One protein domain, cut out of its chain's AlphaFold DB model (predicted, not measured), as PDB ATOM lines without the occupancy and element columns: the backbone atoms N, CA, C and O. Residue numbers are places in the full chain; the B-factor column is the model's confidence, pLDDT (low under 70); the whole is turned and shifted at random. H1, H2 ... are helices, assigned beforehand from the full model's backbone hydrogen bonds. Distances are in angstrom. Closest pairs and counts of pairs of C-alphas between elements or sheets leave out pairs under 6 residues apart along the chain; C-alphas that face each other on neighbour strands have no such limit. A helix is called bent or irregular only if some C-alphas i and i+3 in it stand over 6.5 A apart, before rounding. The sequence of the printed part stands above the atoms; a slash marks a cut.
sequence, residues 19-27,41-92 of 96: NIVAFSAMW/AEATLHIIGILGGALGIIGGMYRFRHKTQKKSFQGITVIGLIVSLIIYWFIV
ATOM      1  N   ASN A  19      20.004   5.174  -8.165       98.12
ATOM      2  CA  ASN A  19      21.140   4.440  -8.724       98.12
ATOM      3  C   ASN A  19      21.846   5.209  -9.851       98.12
ATOM      4  O   ASN A  19      23.078   5.190  -9.921       98.12
ATOM      5  N   ILE A  20      21.107   5.947 -10.686       98.12
ATOM      6  CA  ILE A  20      21.703   6.858 -11.680       98.12
ATOM      7  C   ILE A  20      22.490   7.973 -10.980       98.12
ATOM      8  O   ILE A  20      23.623   8.270 -11.374       98.12
ATOM      9  N   VAL A  21      21.929   8.564  -9.919       98.00
ATOM     10  CA  VAL A  21      22.603   9.591  -9.107       98.00
ATOM     11  C   VAL A  21      23.865   9.023  -8.460       98.00
ATOM     12  O   VAL A  21      24.928   9.633  -8.559       98.00
ATOM     13  N   ALA A  22      23.788   7.833  -7.866       97.62
ATOM     14  CA  ALA A  22      24.924   7.146  -7.258       97.62
ATOM     15  C   ALA A  22      26.065   6.889  -8.254       97.62
ATOM     16  O   ALA A  22      27.229   7.193  -7.981       97.62
ATOM     17  N   PHE A  23      25.730   6.374  -9.436       98.06
ATOM     18  CA  PHE A  23      26.700   6.116 -10.496       98.06
ATOM     19  C   PHE A  23      27.352   7.414 -10.994       98.06
ATOM     20  O   PHE A  23      28.577   7.504 -11.120       98.06
ATOM     21  N   SER A  24      26.537   8.447 -11.213       97.62
ATOM     22  CA  SER A  24      26.989   9.786 -11.607       97.62
ATOM     23  C   SER A  24      27.908  10.414 -10.557       97.62
ATOM     24  O   SER A  24      28.937  10.997 -10.900       97.62
ATOM     25  N   ALA A  25      27.593  10.246  -9.270       97.12
ATOM     26  CA  ALA A  25      28.421  10.723  -8.167       97.12
ATOM     27  C   ALA A  25      29.791  10.023  -8.135       97.12
ATOM     28  O   ALA A  25      30.815  10.679  -7.934       97.12
ATOM     29  N   MET A  26      29.837   8.714  -8.408       97.06
ATOM     30  CA  MET A  26      31.093   7.966  -8.542       97.06
ATOM     31  C   MET A  26      31.933   8.440  -9.732       97.06
ATOM     32  O   MET A  26      33.154   8.581  -9.610       97.06
ATOM     33  N   TRP A  27      31.293   8.718 -10.872       96.38
ATOM     34  CA  TRP A  27      31.967   9.297 -12.037       96.38
ATOM     35  C   TRP A  27      32.564  10.669 -11.716       96.38
ATOM     36  O   TRP A  27      33.729  10.941 -12.024       96.38
ATOM     37  N   ALA A  41      32.874  13.703  -0.593       94.31
ATOM     38  CA  ALA A  41      33.009  13.079   0.714       94.31
ATOM     39  C   ALA A  41      32.513  11.625   0.657       94.31
ATOM     40  O   ALA A  41      31.437  11.339   0.133       94.31
ATOM     41  N   GLU A  42      33.286  10.692   1.215       93.75
ATOM     42  CA  GLU A  42      32.908   9.269   1.218       93.75
ATOM     43  C   GLU A  42      31.590   9.037   1.955       93.75
ATOM     44  O   GLU A  42      30.786   8.217   1.520       93.75
ATOM     45  N   ALA A  43      31.327   9.829   2.998       94.31
ATOM     46  CA  ALA A  43      30.055   9.836   3.707       94.31
ATOM     47  C   ALA A  43      28.866  10.065   2.759       94.31
ATOM     48  O   ALA A  43      27.872   9.358   2.861       94.31
ATOM     49  N   THR A  44      28.978  10.975   1.785       95.69
ATOM     50  CA  THR A  44      27.914  11.227   0.802       95.69
ATOM     51  C   THR A  44      27.642   9.993  -0.056       95.69
ATOM     52  O   THR A  44      26.488   9.624  -0.249       95.69
ATOM     53  N   LEU A  45      28.690   9.314  -0.533       96.44
ATOM     54  CA  LEU A  45      28.547   8.095  -1.338       96.44
ATOM     55  C   LEU A  45      27.934   6.948  -0.521       96.44
ATOM     56  O   LEU A  45      27.108   6.198  -1.037       96.44
ATOM     57  N   HIS A  46      28.296   6.836   0.758       96.69
ATOM     58  CA  HIS A  46      27.712   5.850   1.664       96.69
ATOM     59  C   HIS A  46      26.246   6.142   1.982       96.69
ATOM     60  O   HIS A  46      25.437   5.220   1.932       96.69
ATOM     61  N   ILE A  47      25.885   7.403   2.229       97.12
ATOM     62  CA  ILE A  47      24.490   7.816   2.436       97.12
ATOM     63  C   ILE A  47      23.655   7.481   1.198       97.12
ATOM     64  O   ILE A  47      22.619   6.840   1.328       97.12
ATOM     65  N   ILE A  48      24.129   7.828  -0.004       96.69
ATOM     66  CA  ILE A  48      23.441   7.476  -1.256       96.69
ATOM     67  C   ILE A  48      23.278   5.953  -1.378       96.69
ATOM     68  O   ILE A  48      22.208   5.476  -1.748       96.69
ATOM     69  N   GLY A  49      24.315   5.184  -1.034       96.12
ATOM     70  CA  GLY A  49      24.251   3.724  -1.004       96.12
ATOM     71  C   GLY A  49      23.180   3.186  -0.051       96.12
ATOM     72  O   GLY A  49      22.408   2.316  -0.439       96.12
ATOM     73  N   ILE A  50      23.094   3.726   1.166       95.88
ATOM     74  CA  ILE A  50      22.109   3.327   2.187       95.88
ATOM     75  C   ILE A  50      20.681   3.717   1.779       95.88
ATOM     76  O   ILE A  50      19.748   2.968   2.047       95.88
ATOM     77  N   LEU A  51      20.504   4.836   1.072       96.69
ATOM     78  CA  LEU A  51      19.206   5.290   0.553       96.69
ATOM     79  C   LEU A  51      18.672   4.463  -0.635       96.69
ATOM     80  O   LEU A  51      17.642   4.822  -1.209       96.69
ATOM     81  N   GLY A  52      19.353   3.378  -1.018       96.12
ATOM     82  CA  GLY A  52      18.961   2.511  -2.132       96.12
ATOM     83  C   GLY A  52      19.805   2.689  -3.397       96.12
ATOM     84  O   GLY A  52      19.451   2.161  -4.441       96.12
ATOM     85  N   GLY A  53      20.902   3.450  -3.354       97.44
ATOM     86  CA  GLY A  53      21.779   3.698  -4.507       97.44
ATOM     87  C   GLY A  53      22.975   2.748  -4.622       97.44
ATOM     88  O   GLY A  53      23.887   3.005  -5.412       97.44
ATOM     89  N   ALA A  54      23.049   1.686  -3.811       97.50
ATOM     90  CA  ALA A  54      24.273   0.891  -3.695       97.50
ATOM     91  C   ALA A  54      24.676   0.182  -4.998       97.50
ATOM     92  O   ALA A  54      25.871   0.072  -5.269       97.50
ATOM     93  N   LEU A  55      23.721  -0.241  -5.838       97.69
ATOM     94  CA  LEU A  55      24.045  -0.842  -7.141       97.69
ATOM     95  C   LEU A  55      24.728   0.171  -8.069       97.69
ATOM     96  O   LEU A  55      25.696  -0.173  -8.745       97.69
ATOM     97  N   GLY A  56      24.286   1.428  -8.056       97.56
ATOM     98  CA  GLY A  56      24.914   2.518  -8.796       97.56
ATOM     99  C   GLY A  56      26.313   2.857  -8.276       97.56
ATOM    100  O   GLY A  56      27.228   3.054  -9.079       97.56
ATOM    101  N   ILE A  57      26.518   2.843  -6.950       97.88
ATOM    102  CA  ILE A  57      27.857   2.986  -6.351       97.88
ATOM    103  C   ILE A  57      28.772   1.857  -6.830       97.88
ATOM    104  O   ILE A  57      29.848   2.132  -7.361       97.88
ATOM    105  N   ILE A  58      28.339   0.602  -6.699       97.75
ATOM    106  CA  ILE A  58      29.105  -0.583  -7.105       97.75
ATOM    107  C   ILE A  58      29.424  -0.538  -8.603       97.75
ATOM    108  O   ILE A  58      30.584  -0.688  -8.996       97.75
ATOM    109  N   GLY A  59      28.426  -0.254  -9.442       97.50
ATOM    110  CA  GLY A  59      28.608  -0.086 -10.882       97.50
ATOM    111  C   GLY A  59      29.648   0.987 -11.199       97.50
ATOM    112  O   GLY A  59      30.553   0.757 -12.002       97.50
ATOM    113  N   GLY A  60      29.591   2.130 -10.510       96.94
ATOM    114  CA  GLY A  60      30.573   3.204 -10.642       96.94
ATOM    115  C   GLY A  60      31.974   2.797 -10.173       96.94
ATOM    116  O   GLY A  60      32.960   3.087 -10.855       96.94
ATOM    117  N   MET A  61      32.087   2.078  -9.050       96.56
ATOM    118  CA  MET A  61      33.367   1.597  -8.513       96.56
ATOM    119  C   MET A  61      34.105   0.745  -9.542       96.56
ATOM    120  O   MET A  61      35.266   1.027  -9.857       96.56
ATOM    121  N   TYR A  62      33.433  -0.266 -10.092       96.19
ATOM    122  CA  TYR A  62      34.041  -1.182 -11.055       96.19
ATOM    123  C   TYR A  62      34.246  -0.524 -12.424       96.19
ATOM    124  O   TYR A  62      35.316  -0.683 -13.020       96.19
ATOM    125  N   ARG A  63      33.290   0.287 -12.902       96.56
ATOM    126  CA  ARG A  63      33.386   0.944 -14.216       96.56
ATOM    127  C   ARG A  63      34.505   1.978 -14.292       96.56
ATOM    128  O   ARG A  63      35.157   2.086 -15.335       96.56
ATOM    129  N   PHE A  64      34.721   2.731 -13.215       94.75
ATOM    130  CA  PHE A  64      35.748   3.775 -13.136       94.75
ATOM    131  C   PHE A  64      37.025   3.313 -12.424       94.75
ATOM    132  O   PHE A  64      37.965   4.105 -12.283       94.75
ATOM    133  N   ARG A  65      37.064   2.042 -11.986       93.25
ATOM    134  CA  ARG A  65      38.149   1.437 -11.191       93.25
ATOM    135  C   ARG A  65      38.552   2.350 -10.033       93.25
ATOM    136  O   ARG A  65      39.726   2.655  -9.825       93.25
ATOM    137  N   HIS A  66      37.546   2.867  -9.336       92.69
ATOM    138  CA  HIS A  66      37.694   3.906  -8.326       92.69
ATOM    139  C   HIS A  66      37.237   3.383  -6.973       92.69
ATOM    140  O   HIS A  66      36.135   2.859  -6.852       92.69
ATOM    141  N   LYS A  67      38.100   3.509  -5.957       87.69
ATOM    142  CA  LYS A  67      37.881   2.976  -4.598       87.69
ATOM    143  C   LYS A  67      37.664   1.449  -4.531       87.69
ATOM    144  O   LYS A  67      37.169   0.942  -3.533       87.69
ATOM    145  N   THR A  68      38.125   0.698  -5.535       89.62
ATOM    146  CA  THR A  68      38.048  -0.778  -5.592       89.62
ATOM    147  C   THR A  68      39.082  -1.507  -4.732       89.62
ATOM    148  O   THR A  68      38.977  -2.712  -4.567       89.62
ATOM    149  N   GLN A  69      40.088  -0.815  -4.191       89.62
ATOM    150  CA  GLN A  69      41.098  -1.411  -3.298       89.62
ATOM    151  C   GLN A  69      40.954  -0.944  -1.841       89.62
ATOM    152  O   GLN A  69      41.621  -1.452  -0.942       89.62
ATOM    153  N   LYS A  70      40.080   0.038  -1.581       91.88
ATOM    154  CA  LYS A  70      39.904   0.613  -0.247       91.88
ATOM    155  C   LYS A  70      38.923  -0.244   0.553       91.88
ATOM    156  O   LYS A  70      37.712  -0.050   0.451       91.88
ATOM    157  N   LYS A  71      39.448  -1.165   1.370       91.44
ATOM    158  CA  LYS A  71      38.646  -2.121   2.160       91.44
ATOM    159  C   LYS A  71      37.578  -1.456   3.033       91.44
ATOM    160  O   LYS A  71      36.459  -1.949   3.091       91.44
ATOM    161  N   SER A  72      37.885  -0.317   3.662       92.56
ATOM    162  CA  SER A  72      36.902   0.414   4.477       92.56
ATOM    163  C   SER A  72      35.713   0.917   3.654       92.56
ATOM    164  O   SER A  72      34.572   0.788   4.082       92.56
ATOM    165  N   PHE A  73      35.961   1.404   2.434       93.69
ATOM    166  CA  PHE A  73      34.899   1.835   1.523       93.69
ATOM    167  C   PHE A  73      34.079   0.645   1.012       93.69
ATOM    168  O   PHE A  73      32.853   0.722   0.942       93.69
ATOM    169  N   GLN A  74      34.736  -0.475   0.695       94.31
ATOM    170  CA  GLN A  74      34.060  -1.706   0.277       94.31
ATOM    171  C   GLN A  74      33.151  -2.262   1.370       94.31
ATOM    172  O   GLN A  74      32.002  -2.574   1.079       94.31
ATOM    173  N   GLY A  75      33.627  -2.333   2.617       94.50
ATOM    174  CA  GLY A  75      32.835  -2.842   3.738       94.50
ATOM    175  C   GLY A  75      31.527  -2.071   3.915       94.50
ATOM    176  O   GLY A  75      30.455  -2.670   3.950       94.50
ATOM    177  N   ILE A  76      31.591  -0.736   3.917       95.12
ATOM    178  CA  ILE A  76      30.387   0.099   4.040       95.12
ATOM    179  C   ILE A  76      29.509  -0.003   2.782       95.12
ATOM    180  O   ILE A  76      28.285  -0.000   2.885       95.12
ATOM    181  N   THR A  77      30.101  -0.150   1.592       96.00
ATOM    182  CA  THR A  77      29.333  -0.355   0.350       96.00
ATOM    183  C   THR A  77      28.570  -1.684   0.364       96.00
ATOM    184  O   THR A  77      27.434  -1.721  -0.096       96.00
ATOM    185  N   VAL A  78      29.141  -2.753   0.931       96.81
ATOM    186  CA  VAL A  78      28.447  -4.042   1.112       96.81
ATOM    187  C   VAL A  78      27.270  -3.897   2.076       96.81
ATOM    188  O   VAL A  78      26.184  -4.385   1.780       96.81
ATOM    189  N   ILE A  79      27.445  -3.173   3.185       96.81
ATOM    190  CA  ILE A  79      26.334  -2.868   4.101       96.81
ATOM    191  C   ILE A  79      25.238  -2.090   3.358       96.81
ATOM    192  O   ILE A  79      24.070  -2.470   3.411       96.81
ATOM    193  N   GLY A  80      25.611  -1.054   2.600       96.94
ATOM    194  CA  GLY A  80      24.676  -0.292   1.768       96.94
ATOM    195  C   GLY A  80      23.964  -1.152   0.717       96.94
ATOM    196  O   GLY A  80      22.780  -0.941   0.459       96.94
ATOM    197  N   LEU A  81      24.646  -2.148   0.144       97.75
ATOM    198  CA  LEU A  81      24.049  -3.112  -0.780       97.75
ATOM    199  C   LEU A  81      22.986  -3.961  -0.091       97.75
ATOM    200  O   LEU A  81      21.889  -4.078  -0.622       97.75
ATOM    201  N   ILE A  82      23.282  -4.511   1.087       98.06
ATOM    202  CA  ILE A  82      22.314  -5.304   1.858       98.06
ATOM    203  C   ILE A  82      21.070  -4.459   2.160       98.06
ATOM    204  O   ILE A  82      19.954  -4.904   1.898       98.06
ATOM    205  N   VAL A  83      21.254  -3.219   2.624       97.44
ATOM    206  CA  VAL A  83      20.142  -2.288   2.878       97.44
ATOM    207  C   VAL A  83      19.347  -2.010   1.597       97.44
ATOM    208  O   VAL A  83      18.122  -2.097   1.608       97.44
ATOM    209  N   SER A  84      20.026  -1.745   0.477       96.56
ATOM    210  CA  SER A  84      19.370  -1.515  -0.816       96.56
ATOM    211  C   SER A  84      18.546  -2.723  -1.266       96.56
ATOM    212  O   SER A  84      17.420  -2.554  -1.717       96.56
ATOM    213  N   LEU A  85      19.064  -3.944  -1.107       97.12
ATOM    214  CA  LEU A  85      18.345  -5.167  -1.471       97.12
ATOM    215  C   LEU A  85      17.090  -5.377  -0.614       97.12
ATOM    216  O   LEU A  85      16.060  -5.776  -1.151       97.12
ATOM    217  N   ILE A  86      17.147  -5.061   0.685       97.12
ATOM    218  CA  ILE A  86      15.972  -5.096   1.570       97.12
ATOM    219  C   ILE A  86      14.921  -4.084   1.100       97.12
ATOM    220  O   ILE A  86      13.746  -4.434   0.996       97.12
ATOM    221  N   ILE A  87      15.337  -2.857   0.763       95.00
ATOM    222  CA  ILE A  87      14.443  -1.822   0.219       95.00
ATOM    223  C   ILE A  87      13.784  -2.312  -1.075       95.00
ATOM    224  O   ILE A  87      12.571  -2.185  -1.233       95.00
ATOM    225  N   TYR A  88      14.554  -2.897  -1.993       94.69
ATOM    226  CA  TYR A  88      14.016  -3.390  -3.260       94.69
ATOM    227  C   TYR A  88      13.034  -4.535  -3.051       94.69
ATOM    228  O   TYR A  88      11.972  -4.534  -3.662       94.69
ATOM    229  N   TRP A  89      13.360  -5.486  -2.175       95.38
ATOM    230  CA  TRP A  89      12.473  -6.597  -1.847       95.38
ATOM    231  C   TRP A  89      11.158  -6.106  -1.233       95.38
ATOM    232  O   TRP A  89      10.083  -6.515  -1.671       95.38
ATOM    233  N   PHE A  90      11.238  -5.166  -0.286       94.38
ATOM    234  CA  PHE A  90      10.062  -4.540   0.315       94.38
ATOM    235  C   PHE A  90       9.233  -3.749  -0.699       94.38
ATOM    236  O   PHE A  90       8.015  -3.697  -0.583       94.38
ATOM    237  N   ILE A  91       9.861  -3.136  -1.702       91.81
ATOM    238  CA  ILE A  91       9.125  -2.478  -2.780       91.81
ATOM    239  C   ILE A  91       8.441  -3.536  -3.641       91.81
ATOM    240  O   ILE A  91       7.233  -3.457  -3.801       91.81
ATOM    241  N   VAL A  92       9.161  -4.554  -4.120       91.62
ATOM    242  CA  VAL A  92       8.630  -5.599  -5.016       91.62
ATOM    243  C   VAL A  92       7.460  -6.371  -4.401       91.62
ATOM    244  O   VAL A  92       6.500  -6.639  -5.115       91.62
TER     245      VAL A  92
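AT A GLANCE: This is residues 19 to 27 and 41 to 92 of the 96 residues of the protein "DUF1294 domain-containing protein" of Thorarchaeota archaeon (strain OWC) (UniProt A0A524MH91). One helix, H2, is sharply bent at residues 52 and 53 into a V, and its two arms, H2a and H2b, lie between the short helix H1 on one side and the long helix H3 on the other. H3 runs along the longest axis of the domain. The printed part has 61 residues with three named helices, H1, H2 and H3 in chain order, and no named strand; the class is all helix. The whole is compact, with a radius of gyration of the C-alphas of 10.6 A and spans of 31 by 21 by 18 A.

IN THESE COORDINATES: H2, residues 42 to 64, was assigned as one helix by its hydrogen bonds but is bent, with C-alphas 51 and 54 lying 7.9 A apart. Its arm H2a, residues 42 to 51, is 14.3 A long, and its arm H2b, residues 54 to 64, is 15.1 A long. H3, residues 71 to 92, is 31.1 A long and ends with C-alpha 92 at (8.630, -5.599, -5.016). H1, residues 19 to 27, is 12.3 A long and begins with C-alpha 19 at (21.140, 4.440, -8.724).

HOW THE PARTS SIT: The packing of the helices is part aligned, part crossed. H2a and H2b touch, closest at the C-alphas of Gly 49 and Ile 57, 6.5 A, and run opposite ways at a steep tilt of 45 degrees. H3 touches H2a, closest at the C-alphas of Ile 50 and Gly 80, 4.5 A, the same way at a shallow tilt of 20 degrees. H3 touches H2b with residues 77 to 84 alone, closest at the C-alphas of Ala 54 and Leu 81, 5.0 A. H1 touches H2b, closest at the C-alphas of Asn 19 and Gly 56, 4.2 A, the same way at a shallow tilt of 32 degrees, only just short of steep. H1 also touches H2a, closest at the C-alphas of Ala 22 and Ile 48, 6.2 A. H1 and H3 are apart. In H1, H2a, H2b and H3 every O i to N i+4 pair is within hydrogen-bond range.

THE WHOLE: The C-alphas farthest apart, of Gln 69 and Val 92, are 32.8 A apart. Residues 28 to 40 are not printed, and C-alphas 27 and 41 are 13.3 A apart across this cut. The link from H2 to H3 is short. No printed residue is under 70 in pLDDT.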